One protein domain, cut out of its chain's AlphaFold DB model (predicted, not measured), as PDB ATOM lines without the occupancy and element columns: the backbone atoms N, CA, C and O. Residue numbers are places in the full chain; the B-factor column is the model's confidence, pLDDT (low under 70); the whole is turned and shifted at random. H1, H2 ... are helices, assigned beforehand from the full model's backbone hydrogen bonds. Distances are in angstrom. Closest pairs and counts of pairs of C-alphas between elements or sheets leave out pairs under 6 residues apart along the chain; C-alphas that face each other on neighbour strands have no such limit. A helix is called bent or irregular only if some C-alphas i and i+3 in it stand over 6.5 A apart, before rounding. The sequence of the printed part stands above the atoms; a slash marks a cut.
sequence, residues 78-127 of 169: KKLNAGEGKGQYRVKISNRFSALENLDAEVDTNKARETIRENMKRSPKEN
ATOM      1  N   LYS A  78     131.819  91.365 145.476       77.56
ATOM      2  CA  LYS A  78     130.875  91.340 146.605       77.56
ATOM      3  C   LYS A  78     129.966  92.566 146.599       77.56
ATOM      4  O   LYS A  78     128.764  92.427 146.777       77.56
ATOM      5  N   LYS A  79     130.534  93.749 146.352       73.50
ATOM      6  CA  LYS A  79     129.769  95.000 146.261       73.50
ATOM      7  C   LYS A  79     128.997  95.118 144.949       73.50
ATOM      8  O   LYS A  79     127.884  95.621 144.962       73.50
ATOM      9  N   LEU A  80     129.537  94.601 143.843       76.31
ATOM     10  CA  LEU A  80     128.794  94.510 142.579       76.31
ATOM     11  C   LEU A  80     127.562  93.594 142.702       76.31
ATOM     12  O   LEU A  80     126.528  93.894 142.120       76.31
ATOM     13  N   ASN A  81     127.662  92.497 143.458       74.56
ATOM     14  CA  ASN A  81     126.550  91.568 143.681       74.56
ATOM     15  C   ASN A  81     125.583  92.011 144.792       74.56
ATOM     16  O   ASN A  81     124.537  91.384 144.955       74.56
ATOM     17  N   ALA A  82     125.902  93.070 145.543       77.38
ATOM     18  CA  ALA A  82     124.943  93.702 146.442       77.38
ATOM     19  C   ALA A  82     123.840  94.388 145.616       77.38
ATOM     20  O   ALA A  82     124.113  94.912 144.532       77.38
ATOM     21  N   GLY A  83     122.598  94.380 146.114       68.19
ATOM     22  CA  GLY A  83     121.418  94.828 145.356       68.19
ATOM     23  C   GLY A  83     121.567  96.228 144.747       68.19
ATOM     24  O   GLY A  83     121.281  96.425 143.568       68.19
ATOM     25  N   GLU A  84     122.115  97.166 145.516       74.62
ATOM     26  CA  GLU A  84     122.355  98.545 145.084       74.62
ATOM     27  C   GLU A  84     123.463  98.653 144.014       74.62
ATOM     28  O   GLU A  84     123.292  99.316 142.988       74.62
ATOM     29  N   GLY A  85     124.576  97.928 144.189       74.50
ATOM     30  CA  GLY A  85     125.714  97.954 143.263       74.50
ATOM     31  C   GLY A  85     125.391  97.358 141.890       74.50
ATOM     32  O   GLY A  85     125.836  97.881 140.863       74.50
ATOM     33  N   LYS A  86     124.563  96.309 141.854       80.06
ATOM     34  CA  LYS A  86     124.103  95.681 140.607       80.06
ATOM     35  C   LYS A  86     123.197  96.615 139.805       80.06
ATOM     36  O   LYS A  86     123.351  96.718 138.587       80.06
ATOM     37  N   GLY A  87     122.272  97.298 140.485       82.75
ATOM     38  CA  GLY A  87     121.352  98.254 139.868       82.75
ATOM     39  C   GLY A  87     122.092  99.433 139.242       82.75
ATOM     40  O   GLY A  87     121.927  99.707 138.053       82.75
ATOM     41  N   GLN A  88     122.987 100.060 140.010       83.44
ATOM     42  CA  GLN A  88     123.794 101.188 139.543       83.44
ATOM     43  C   GLN A  88     124.695 100.811 138.359       83.44
ATOM     44  O   GLN A  88     124.798 101.569 137.395       83.44
ATOM     45  N   TYR A  89     125.326  99.631 138.394       82.88
ATOM     46  CA  TYR A  89     126.146  99.155 137.280       82.88
ATOM     47  C   TYR A  89     125.324  98.959 136.001       82.88
ATOM     48  O   TYR A  89     125.741  99.404 134.931       82.88
ATOM     49  N   ARG A  90     124.139  98.342 136.112       85.75
ATOM     50  CA  ARG A  90     123.249  98.098 134.970       85.75
ATOM     51  C   ARG A  90     122.797  99.401 134.315       85.75
ATOM     52  O   ARG A  90     122.906  99.519 133.101       85.75
ATOM     53  N   VAL A  91     122.349 100.375 135.111       86.81
ATOM     54  CA  VAL A  91     121.919 101.690 134.601       86.81
ATOM     55  C   VAL A  91     123.079 102.409 133.911       86.81
ATOM     56  O   VAL A  91     122.930 102.858 132.781       86.81
ATOM     57  N   LYS A  92     124.270 102.447 134.526       85.12
ATOM     58  CA  LYS A  92     125.448 103.100 133.927       85.12
ATOM     59  C   LYS A  92     125.875 102.470 132.604       85.12
ATOM     60  O   LYS A  92     126.212 103.186 131.668       85.12
ATOM     61  N   ILE A  93     125.884 101.139 132.532       87.56
ATOM     62  CA  ILE A  93     126.190 100.422 131.292       87.56
ATOM     63  C   ILE A  93     125.140 100.730 130.221       87.56
ATOM     64  O   ILE A  93     125.520 101.059 129.102       87.56
ATOM     65  N   SER A  94     123.852 100.681 130.574       87.69
ATOM     66  CA  SER A  94     122.753 100.973 129.651       87.69
ATOM     67  C   SER A  94     122.865 102.382 129.076       87.69
ATOM     68  O   SER A  94     122.907 102.536 127.864       87.69
ATOM     69  N   ASN A  95     123.024 103.393 129.934       88.00
ATOM     70  CA  ASN A  95     123.113 104.792 129.509       88.00
ATOM     71  C   ASN A  95     124.275 105.034 128.537       88.00
ATOM     72  O   ASN A  95     124.154 105.830 127.613       88.00
ATOM     73  N   ARG A  96     125.405 104.341 128.723       84.19
ATOM     74  CA  ARG A  96     126.557 104.460 127.822       84.19
ATOM     75  C   ARG A  96     126.309 103.828 126.467       84.19
ATOM     76  O   ARG A  96     126.705 104.411 125.470       84.19
ATOM     77  N   PHE A  97     125.683 102.655 126.426       84.06
ATOM     78  CA  PHE A  97     125.341 102.033 125.152       84.06
ATOM     79  C   PHE A  97     124.279 102.847 124.406       84.06
ATOM     80  O   PHE A  97     124.473 103.114 123.227       84.06
ATOM     81  N   SER A  98     123.268 103.372 125.100       84.81
ATOM     82  CA  SER A  98     122.279 104.279 124.499       84.81
ATOM     83  C   SER A  98     122.904 105.576 123.964       84.81
ATOM     84  O   SER A  98     122.497 106.069 122.921       84.81
ATOM     85  N   ALA A  99     123.932 106.124 124.624       80.38
ATOM     86  CA  ALA A  99     124.660 107.287 124.108       80.38
ATOM     87  C   ALA A  99     125.500 106.975 122.851       80.38
ATOM     88  O   ALA A  99     125.828 107.889 122.100       80.38
ATOM     89  N   LEU A 100     125.854 105.704 122.630       75.81
ATOM     90  CA  LEU A 100     126.633 105.246 121.477       75.81
ATOM     91  C   LEU A 100     125.759 104.844 120.281       75.81
ATOM     92  O   LEU A 100     126.261 104.855 119.163       75.81
ATOM     93  N   GLU A 101     124.482 104.516 120.498       71.38
ATOM     94  CA  GLU A 101     123.515 104.207 119.428       71.38
ATOM     95  C   GLU A 101     123.227 105.415 118.523       71.38
ATOM     96  O   GLU A 101     122.881 105.232 117.364       71.38
ATOM     97  N   ASN A 102     123.444 106.641 119.010       65.31
ATOM     98  CA  ASN A 102     123.231 107.875 118.241       65.31
ATOM     99  C   ASN A 102     124.414 108.259 117.327       65.31
ATOM    100  O   ASN A 102     124.427 109.351 116.761       65.31
ATOM    101  N   LEU A 103     125.448 107.417 117.232       63.66
ATOM    102  CA  LEU A 103     126.596 107.630 116.351       63.66
ATOM    103  C   LEU A 103     126.431 106.752 115.105       63.66
ATOM    104  O   LEU A 103     126.829 105.588 115.115       63.66
ATOM    105  N   ASP A 104     125.880 107.329 114.034       56.62
ATOM    106  CA  ASP A 104     125.764 106.722 112.699       56.62
ATOM    107  C   ASP A 104     127.147 106.549 112.044       56.62
ATOM    108  O   ASP A 104     127.532 107.259 111.116       56.62
ATOM    109  N   ALA A 105     127.947 105.620 112.560       63.44
ATOM    110  CA  ALA A 105     129.223 105.239 111.974       63.44
ATOM    111  C   ALA A 105     129.170 103.776 111.544       63.44
ATOM    112  O   ALA A 105     128.774 102.914 112.323       63.44
ATOM    113  N   GLU A 106     129.625 103.491 110.324       64.44
ATOM    114  CA  GLU A 106     129.864 102.137 109.828       64.44
ATOM    115  C   GLU A 106     130.726 101.365 110.843       64.44
ATOM    116  O   GLU A 106     131.896 101.681 111.097       64.44
ATOM    117  N   VAL A 107     130.104 100.409 111.536       64.50
ATOM    118  CA  VAL A 107     130.713  99.769 112.700       64.50
ATOM    119  C   VAL A 107     131.618  98.631 112.236       64.50
ATOM    120  O   VAL A 107     131.170  97.505 112.028       64.50
ATOM    121  N   ASP A 108     132.923  98.893 112.153       78.25
ATOM    122  CA  ASP A 108     133.923  97.821 112.132       78.25
ATOM    123  C   ASP A 108     133.745  96.931 113.377       78.25
ATOM    124  O   ASP A 108     133.819  97.390 114.523       78.25
ATOM    125  N   THR A 109     133.520  95.633 113.158       73.62
ATOM    126  CA  THR A 109     133.311  94.623 114.209       73.62
ATOM    127  C   THR A 109     134.423  94.601 115.264       73.62
ATOM    128  O   THR A 109     134.148  94.378 116.450       73.62
ATOM    129  N   ASN A 110     135.670  94.889 114.877       77.44
ATOM    130  CA  ASN A 110     136.790  94.975 115.813       77.44
ATOM    131  C   ASN A 110     136.677  96.224 116.695       77.44
ATOM    132  O   ASN A 110     136.814  96.140 117.920       77.44
ATOM    133  N   LYS A 111     136.333  97.369 116.099       78.94
ATOM    134  CA  LYS A 111     136.084  98.632 116.807       78.94
ATOM    135  C   LYS A 111     134.881  98.542 117.752       78.94
ATOM    136  O   LYS A 111     134.947  99.043 118.879       78.94
ATOM    137  N   ALA A 112     133.820  97.839 117.353       76.88
ATOM    138  CA  ALA A 112     132.660  97.557 118.203       76.88
ATOM    139  C   ALA A 112     133.069  96.761 119.447       76.88
ATOM    140  O   ALA A 112     132.741  97.113 120.582       76.88
ATOM    141  N   ARG A 113     133.850  95.698 119.236       77.31
ATOM    142  CA  ARG A 113     134.323  94.808 120.296       77.31
ATOM    143  C   ARG A 113     135.221  95.531 121.298       77.31
ATOM    144  O   ARG A 113     135.078  95.305 122.503       77.31
ATOM    145  N   GLU A 114     136.119  96.401 120.840       83.38
ATOM    146  CA  GLU A 114     136.952  97.208 121.740       83.38
ATOM    147  C   GLU A 114     136.127  98.258 122.494       83.38
ATOM    148  O   GLU A 114     136.290  98.402 123.706       83.38
ATOM    149  N   THR A 115     135.161  98.905 121.836       82.50
ATOM    150  CA  THR A 115     134.224  99.843 122.484       82.50
ATOM    151  C   THR A 115     133.429  99.160 123.599       82.50
ATOM    152  O   THR A 115     133.354  99.663 124.723       82.50
ATOM    153  N   ILE A 116     132.886  97.972 123.334       83.38
ATOM    154  CA  ILE A 116     132.170  97.152 124.317       83.38
ATOM    155  C   ILE A 116     133.085  96.800 125.503       83.38
ATOM    156  O   ILE A 116     132.695  96.934 126.668       83.38
ATOM    157  N   ARG A 117     134.326  96.390 125.221       83.31
ATOM    158  CA  ARG A 117     135.317  96.038 126.244       83.31
ATOM    159  C   ARG A 117     135.678  97.236 127.126       83.31
ATOM    160  O   ARG A 117     135.737  97.093 128.347       83.31
ATOM    161  N   GLU A 118     135.922  98.400 126.537       83.44
ATOM    162  CA  GLU A 118     136.273  99.619 127.267       83.44
ATOM    163  C   GLU A 118     135.117 100.112 128.143       83.44
ATOM    164  O   GLU A 118     135.327 100.434 129.316       83.44
ATOM    165  N   ASN A 119     133.884 100.070 127.636       82.69
ATOM    166  CA  ASN A 119     132.705 100.416 128.426       82.69
ATOM    167  C   ASN A 119     132.533  99.494 129.637       82.69
ATOM    168  O   ASN A 119     132.351  99.978 130.755       82.69
ATOM    169  N   MET A 120     132.701  98.180 129.457       81.56
ATOM    170  CA  MET A 120     132.660  97.228 130.570       81.56
ATOM    171  C   MET A 120     133.751  97.466 131.618       81.56
ATOM    172  O   MET A 120     133.497  97.264 132.806       81.56
ATOM    173  N   LYS A 121     134.948  97.913 131.214       80.38
ATOM    174  CA  LYS A 121     136.040  98.236 132.147       80.38
ATOM    175  C   LYS A 121     135.824  99.551 132.891       80.38
ATOM    176  O   LYS A 121     136.234  99.654 134.045       80.38
ATOM    177  N   ARG A 122     135.243 100.562 132.238       76.88
ATOM    178  CA  ARG A 122     135.097 101.919 132.791       76.88
ATOM    179  C   ARG A 122     133.867 102.071 133.682       76.88
ATOM    180  O   ARG A 122     133.952 102.749 134.696       76.88
ATOM    181  N   SER A 123     132.746 101.425 133.359       72.56
ATOM    182  CA  SER A 123     131.495 101.598 134.120       72.56
ATOM    183  C   SER A 123     131.601 101.235 135.604       72.56
ATOM    184  O   SER A 123     130.995 101.930 136.420       72.56
ATOM    185  N   PRO A 124     132.374 100.207 136.004       66.00
ATOM    186  CA  PRO A 124     132.630  99.969 137.411       66.00
ATOM    187  C   PRO A 124     133.471 101.091 138.033       66.00
ATOM    188  O   PRO A 124     133.155 101.481 139.152       66.00
ATOM    189  N   LYS A 125     134.518 101.595 137.344       64.81
ATOM    190  CA  LYS A 125     135.547 102.544 137.856       64.81
ATOM    191  C   LYS A 125     134.979 103.824 138.444       64.81
ATOM    192  O   LYS A 125     135.490 104.330 139.432       64.81
ATOM    193  N   GLU A 126     133.882 104.296 137.881       64.50
ATOM    194  CA  GLU A 126     133.193 105.507 138.329       64.50
ATOM    195  C   GLU A 126     132.170 105.236 139.444       64.50
ATOM    196  O   GLU A 126     131.377 106.107 139.795       64.50
ATOM    197  N   ASN A 127     132.109 104.013 139.977       63.38
ATOM    198  CA  ASN A 127     131.385 103.712 141.202       63.38
ATOM    199  C   ASN A 127     132.400 103.564 142.355       63.38
ATOM    200  O   ASN A 127     133.058 102.521 142.445       63.38
TER     201      ASN A 127
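What this domain is: This is residues 78 to 127 of the 169 residues of an uncharacterized protein of Cryptotermes secundus (UniProt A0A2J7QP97). This is a loose, open helical hairpin: H1 and H2 run opposite ways, come together between residues 89 to 96 of H1 and 119 to 124 of H2, and spread apart toward the turn that joins them. At that turn end, residues 101 to 114 stand free and stick out, of which 109 to 114 belong to H2. The printed part has 50 residues, with two named helices in the order H1, H2 and no named strand; the class is all helix. The whole is loose, with a radius of gyration of the C-alphas of 12.6 A, and its outline is a rod spanning 38 by 18 by 14 A.

How they stand to each other: Start at Lys 78 and read on to H1, residues 83 to 101; after a short link of 7 residues comes H2, residues 109 to 125. Look at Ile 93 and Ser 123, whose C-alphas are the closest of the two helices, 6.1 A apart. H1 and H2 touch there, H1 with residues 89 to 96 alone and H2 with residues 119 to 124 alone. They form a helical hairpin, running opposite ways at a tilt of 35.2 degrees, only just steep. In H1 every O i to N i+4 pair is within hydrogen-bond range; in H2 11 of 13 are.

Where its parts are: Find C-alpha 83 at (121.418, 94.828, 145.356); from there H1 runs 27.7 A to C-alpha 101 at (123.515, 104.207, 119.428). H2 runs 25.0 A from C-alpha 109 to C-alpha 125 at (135.547, 102.544, 137.856). H2 is irregular, but only just: C-alphas 121 and 124 are 6.51 A apart.

The domain as a whole: The two C-alphas farthest apart are those of Lys 78 and Glu 106, at 38.3 A. The printed part has no cut. Mean pLDDT of the printed part is 76.7; look for values under 70 at residue 83, residues 102 to 107 and residues 124 to 127.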